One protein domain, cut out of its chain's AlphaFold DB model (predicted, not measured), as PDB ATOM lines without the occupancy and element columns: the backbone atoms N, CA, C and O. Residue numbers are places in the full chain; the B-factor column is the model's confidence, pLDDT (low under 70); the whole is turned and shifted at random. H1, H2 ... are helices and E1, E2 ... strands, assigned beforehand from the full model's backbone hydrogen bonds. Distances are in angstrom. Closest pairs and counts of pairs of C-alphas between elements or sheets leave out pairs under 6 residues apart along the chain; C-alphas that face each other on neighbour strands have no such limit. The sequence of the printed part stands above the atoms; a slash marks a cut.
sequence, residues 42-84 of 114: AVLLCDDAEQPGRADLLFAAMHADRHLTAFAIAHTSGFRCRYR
ATOM      1  N   ALA A  42     140.066 161.764 113.186       95.81
ATOM      2  CA  ALA A  42     138.798 162.230 112.640       95.81
ATOM      3  C   ALA A  42     137.650 161.964 113.622       95.81
ATOM      4  O   ALA A  42     137.736 161.058 114.452       95.81
ATOM      5  N   VAL A  43     136.583 162.751 113.524       96.25
ATOM      6  CA  VAL A  43     135.381 162.644 114.359       96.25
ATOM      7  C   VAL A  43     134.132 162.724 113.488       96.25
ATOM      8  O   VAL A  43     134.144 163.383 112.449       96.25
ATOM      9  N   LEU A  44     133.052 162.075 113.917       94.50
ATOM     10  CA  LEU A  44     131.726 162.283 113.343       94.50
ATOM     11  C   LEU A  44     131.012 163.367 114.144       94.50
ATOM     12  O   LEU A  44     130.932 163.284 115.369       94.50
ATOM     13  N   LEU A  45     130.517 164.382 113.446       93.50
ATOM     14  CA  LEU A  45     129.631 165.384 114.015       93.50
ATOM     15  C   LEU A  45     128.205 165.060 113.587       93.50
ATOM     16  O   LEU A  45     127.896 165.143 112.399       93.50
ATOM     17  N   CYS A  46     127.368 164.705 114.555       93.31
ATOM     18  CA  CYS A  46     125.959 164.391 114.349       93.31
ATOM     19  C   CYS A  46     125.067 165.514 114.884       93.31
ATOM     20  O   CYS A  46     125.483 166.282 115.753       93.31
ATOM     21  N   ASP A  47     123.844 165.586 114.368       90.75
ATOM     22  CA  ASP A  47     122.774 166.434 114.895       90.75
ATOM     23  C   ASP A  47     122.245 165.930 116.245       90.75
ATOM     24  O   ASP A  47     122.090 166.718 117.176       90.75
ATOM     25  N   ASP A  48     122.053 164.618 116.363       90.38
ATOM     26  CA  ASP A  48     121.724 163.914 117.600       90.38
ATOM     27  C   ASP A  48     122.741 162.787 117.838       90.38
ATOM     28  O   ASP A  48     123.136 162.063 116.921       90.38
ATOM     29  N   ALA A  49     123.223 162.673 119.076       84.00
ATOM     30  CA  ALA A  49     124.275 161.722 119.424       84.00
ATOM     31  C   ALA A  49     123.772 160.277 119.568       84.00
ATOM     32  O   ALA A  49     124.560 159.348 119.400       84.00
ATOM     33  N   GLU A  50     122.496 160.088 119.895       87.75
ATOM     34  CA  GLU A  50     121.893 158.785 120.173       87.75
ATOM     35  C   GLU A  50     121.075 158.278 118.971       87.75
ATOM     36  O   GLU A  50     121.004 157.072 118.735       87.75
ATOM     37  N   GLN A  51     120.489 159.183 118.176       88.06
ATOM     38  CA  GLN A  51     119.706 158.874 116.973       88.06
ATOM     39  C   GLN A  51     120.070 159.805 115.803       88.06
ATOM     40  O   GLN A  51     119.296 160.696 115.451       88.06
ATOM     41  N   PRO A  52     121.239 159.614 115.171       86.69
ATOM     42  CA  PRO A  52     121.731 160.536 114.155       86.69
ATOM     43  C   PRO A  52     120.869 160.492 112.888       86.69
ATOM     44  O   PRO A  52     120.793 159.467 112.206       86.69
ATOM     45  N   GLY A  53     120.269 161.629 112.534       90.19
ATOM     46  CA  GLY A  53     119.599 161.815 111.244       90.19
ATOM     47  C   GLY A  53     120.590 162.189 110.143       90.19
ATOM     48  O   GLY A  53     120.422 161.822 108.977       90.19
ATOM     49  N   ARG A  54     121.663 162.894 110.519       89.12
ATOM     50  CA  ARG A  54     122.764 163.273 109.633       89.12
ATOM     51  C   ARG A  54     124.084 163.314 110.398       89.12
ATOM     52  O   ARG A  54     124.135 163.759 111.538       89.12
ATOM     53  N   ALA A  55     125.170 162.937 109.723       91.50
ATOM     54  CA  ALA A  55     126.520 163.079 110.251       91.50
ATOM     55  C   ALA A  55     127.497 163.616 109.198       91.50
ATOM     56  O   ALA A  55     127.448 163.212 108.035       91.50
ATOM     57  N   ASP A  56     128.412 164.483 109.625       92.44
ATOM     58  CA  ASP A  56     129.537 164.953 108.818       92.44
ATOM     59  C   ASP A  56     130.860 164.426 109.411       92.44
ATOM     60  O   ASP A  56     131.100 164.500 110.619       92.44
ATOM     61  N   LEU A  57     131.752 163.907 108.559       94.69
ATOM     62  CA  LEU A  57     133.102 163.498 108.959       94.69
ATOM     63  C   LEU A  57     134.035 164.714 109.002       94.69
ATOM     64  O   LEU A  57     134.273 165.365 107.981       94.69
ATOM     65  N   LEU A  58     134.619 164.983 110.167       95.00
ATOM     66  CA  LEU A  58     135.514 166.112 110.402       95.00
ATOM     67  C   LEU A  58     136.923 165.648 110.758       95.00
ATOM     68  O   LEU A  58     137.120 164.748 111.566       95.00
ATOM     69  N   PHE A  59     137.917 166.323 110.193       95.50
ATOM     70  CA  PHE A  59     139.322 166.181 110.562       95.50
ATOM     71  C   PHE A  59     140.051 167.504 110.348       95.50
ATOM     72  O   PHE A  59     139.653 168.328 109.517       95.50
ATOM     73  N   ALA A  60     141.125 167.730 111.105       94.94
ATOM     74  CA  ALA A  60     141.866 168.978 110.997       94.94
ATOM     75  C   ALA A  60     142.571 169.058 109.637       94.94
ATOM     76  O   ALA A  60     143.304 168.151 109.243       94.94
ATOM     77  N   ALA A  61     142.406 170.178 108.932       92.94
ATOM     78  CA  ALA A  61     142.987 170.350 107.601       92.94
ATOM     79  C   ALA A  61     144.522 170.209 107.585       92.94
ATOM     80  O   ALA A  61     145.075 169.752 106.593       92.94
ATOM     81  N   MET A  62     145.201 170.575 108.678       94.75
ATOM     82  CA  MET A  62     146.656 170.416 108.826       94.75
ATOM     83  C   MET A  62     147.112 168.956 108.956       94.75
ATOM     84  O   MET A  62     148.278 168.668 108.718       94.75
ATOM     85  N   HIS A  63     146.200 168.050 109.307       96.00
ATOM     86  CA  HIS A  63     146.441 166.609 109.406       96.00
ATOM     87  C   HIS A  63     145.865 165.839 108.211       96.00
ATOM     88  O   HIS A  63     145.851 164.614 108.206       96.00
ATOM     89  N   ALA A  64     145.370 166.542 107.189       93.38
ATOM     90  CA  ALA A  64     144.827 165.906 106.003       93.38
ATOM     91  C   ALA A  64     145.938 165.208 105.203       93.38
ATOM     92  O   ALA A  64     146.788 165.873 104.610       93.38
ATOM     93  N   ASP A  65     145.878 163.881 105.123       94.31
ATOM     94  CA  ASP A  65     146.733 163.075 104.255       94.31
ATOM     95  C   ASP A  65     145.923 162.350 103.163       94.31
ATOM     96  O   ASP A  65     144.705 162.537 103.022       94.31
ATOM     97  N   ARG A  66     146.608 161.542 102.344       96.19
ATOM     98  CA  ARG A  66     145.978 160.787 101.252       96.19
ATOM     99  C   ARG A  66     145.026 159.706 101.758       96.19
ATOM    100  O   ARG A  66     143.974 159.534 101.153       96.19
ATOM    101  N   HIS A  67     145.370 159.007 102.837       95.31
ATOM    102  CA  HIS A  67     144.559 157.913 103.368       95.31
ATOM    103  C   HIS A  67     143.268 158.446 103.977       95.31
ATOM    104  O   HIS A  67     142.185 158.002 103.609       95.31
ATOM    105  N   LEU A  68     143.372 159.464 104.826       93.06
ATOM    106  CA  LEU A  68     142.236 160.116 105.453       93.06
ATOM    107  C   LEU A  68     141.340 160.807 104.420       93.06
ATOM    108  O   LEU A  68     140.115 160.747 104.506       93.06
ATOM    109  N   THR A  69     141.939 161.416 103.392       92.38
ATOM    110  CA  THR A  69     141.177 162.008 102.287       92.38
ATOM    111  C   THR A  69     140.452 160.949 101.459       92.38
ATOM    112  O   THR A  69     139.273 161.130 101.160       92.38
ATOM    113  N   ALA A  70     141.122 159.852 101.095       94.00
ATOM    114  CA  ALA A  70     140.504 158.763 100.343       94.00
ATOM    115  C   ALA A  70     139.378 158.104 101.148       94.00
ATOM    116  O   ALA A  70     138.297 157.874 100.610       94.00
ATOM    117  N   PHE A  71     139.599 157.884 102.447       94.06
ATOM    118  CA  PHE A  71     138.584 157.377 103.360       94.06
ATOM    119  C   PHE A  71     137.354 158.289 103.385       94.06
ATOM    120  O   PHE A  71     136.239 157.808 103.199       94.06
ATOM    121  N   ALA A  72     137.556 159.601 103.546       93.44
ATOM    122  CA  ALA A  72     136.463 160.565 103.549       93.44
ATOM    123  C   ALA A  72     135.679 160.552 102.228       93.44
ATOM    124  O   ALA A  72     134.457 160.580 102.253       93.44
ATOM    125  N   ILE A  73     136.349 160.474 101.076       92.50
ATOM    126  CA  ILE A  73     135.672 160.422  99.769       92.50
ATOM    127  C   ILE A  73     134.859 159.132  99.619       92.50
ATOM    128  O   ILE A  73     133.720 159.189  99.172       92.50
ATOM    129  N   ALA A  74     135.423 157.988 100.006       94.38
ATOM    130  CA  ALA A  74     134.793 156.683  99.813       94.38
ATOM    131  C   ALA A  74     133.556 156.446 100.700       94.38
ATOM    132  O   ALA A  74     132.697 155.651 100.330       94.38
ATOM    133  N   HIS A  75     133.464 157.118 101.853       92.19
ATOM    134  CA  HIS A  75     132.432 156.851 102.868       92.19
ATOM    135  C   HIS A  75     131.529 158.053 103.165       92.19
ATOM    136  O   HIS A  75     130.741 158.019 104.107       92.19
ATOM    137  N   THR A  76     131.644 159.132 102.392       91.44
ATOM    138  CA  THR A  76     130.735 160.282 102.477       91.44
ATOM    139  C   THR A  76     130.145 160.561 101.098       91.44
ATOM    140  O   THR A  76     130.424 159.852 100.136       91.44
ATOM    141  N   SER A  77     129.357 161.626 100.963       85.19
ATOM    142  CA  SER A  77     128.812 162.067  99.672       85.19
ATOM    143  C   SER A  77     129.874 162.478  98.636       85.19
ATOM    144  O   SER A  77     129.521 162.870  97.526       85.19
ATOM    145  N   GLY A  78     131.166 162.452  98.983       75.06
ATOM    146  CA  GLY A  78     132.273 162.844  98.110       75.06
ATOM    147  C   GLY A  78     132.516 164.357  98.056       75.06
ATOM    148  O   GLY A  78     133.562 164.794  97.573       75.06
ATOM    149  N   PHE A  79     131.610 165.172  98.606       72.62
ATOM    150  CA  PHE A  79     131.780 166.620  98.709       72.62
ATOM    151  C   PHE A  79     132.527 167.000  99.985       72.62
ATOM    152  O   PHE A  79     132.043 166.814 101.099       72.62
ATOM    153  N   ARG A  80     133.710 167.601  99.823       70.19
ATOM    154  CA  ARG A  80     134.501 168.116 100.943       70.19
ATOM    155  C   ARG A  80     134.327 169.620 101.106       70.19
ATOM    156  O   ARG A  80     134.854 170.406 100.322       70.19
ATOM    157  N   CYS A  81     133.680 170.018 102.193       78.56
ATOM    158  CA  CYS A  81     133.656 171.407 102.638       78.56
ATOM    159  C   CYS A  81     134.952 171.744 103.389       78.56
ATOM    160  O   CYS A  81     135.345 171.050 104.327       78.56
ATOM    161  N   ARG A  82     135.625 172.833 102.999       81.31
ATOM    162  CA  ARG A  82     136.763 173.381 103.750       81.31
ATOM    163  C   ARG A  82     136.306 174.594 104.545       81.31
ATOM    164  O   ARG A  82     136.081 175.662 103.979       81.31
ATOM    165  N   TYR A  83     136.248 174.454 105.865       81.62
ATOM    166  CA  TYR A  83     135.990 175.580 106.753       81.62
ATOM    167  C   TYR A  83     137.224 176.481 106.828       81.62
ATOM    168  O   TYR A  83     138.340 176.030 107.103       81.62
ATOM    169  N   ARG A  84     137.029 177.773 106.565       84.44
ATOM    170  CA  ARG A  84     138.050 178.804 106.751       84.44
ATOM    171  C   ARG A  84     137.527 179.813 107.751       84.44
ATOM    172  O   ARG A  84     136.486 180.423 107.531       84.44
TER     173      ARG A  84
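This is residues 42 to 84 of the 114 residues of the protein "3,4-dihydroxy-2-butanone-4-phosphate synthase" of Comamonadaceae bacterium (UniProt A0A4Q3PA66). What shape do these atoms make? A hairpin of two antiparallel strands, E1 and E2, has one helix, H1, near E2; residues 48 to 53, in the hairpin's loop, stick out at one end, and residues 76 to 84 follow H1 as a tail with no named element. What is it made of? The printed part has 43 residues, with E1, E2 and H1 in that order and under half of its residues in these elements; the class is mixed, helices and strands. How spread out is it? It is only just compact, close to loose, with a radius of gyration of the C-alphas of 11.0 A and spans of 31 by 22 by 15 A.

Where are the strands? E1 is residues 42 to 46, from C-alpha 42 at (138.798, 162.230, 112.640), and is 13.1 A long. E2 is residues 55 to 59, 13.2 A long. Where is the helix? H1 is residues 66 to 75, 14.2 A long, ending with C-alpha 75 at (132.432, 156.851, 102.868).

How do E1 and E2 pair? This hairpin is antiparallel, at 153 degrees between directions; N 43 and O 58 are 2.8 A apart, and N 45 and O 56 2.9 A, within hydrogen-bond range. Where does H1 stand? Its closest C-alphas to E2 are those of Ala 72 and Leu 57, 7.0 A apart. H1 and E1 are only just apart, closest 8.2 A. Is H1's backbone paired? Every O i to N i+4 pair in it is within hydrogen-bond range.

How large is it? The two C-alphas farthest apart, those of Glu 50 and Arg 66, are 30.7 A apart. Are there cuts or long links? The printed part has no cut, and the links E1 to E2 and E2 to H1 are short. How confident is the model? The mean pLDDT of the printed part is 90.1, and no printed residue is under 70.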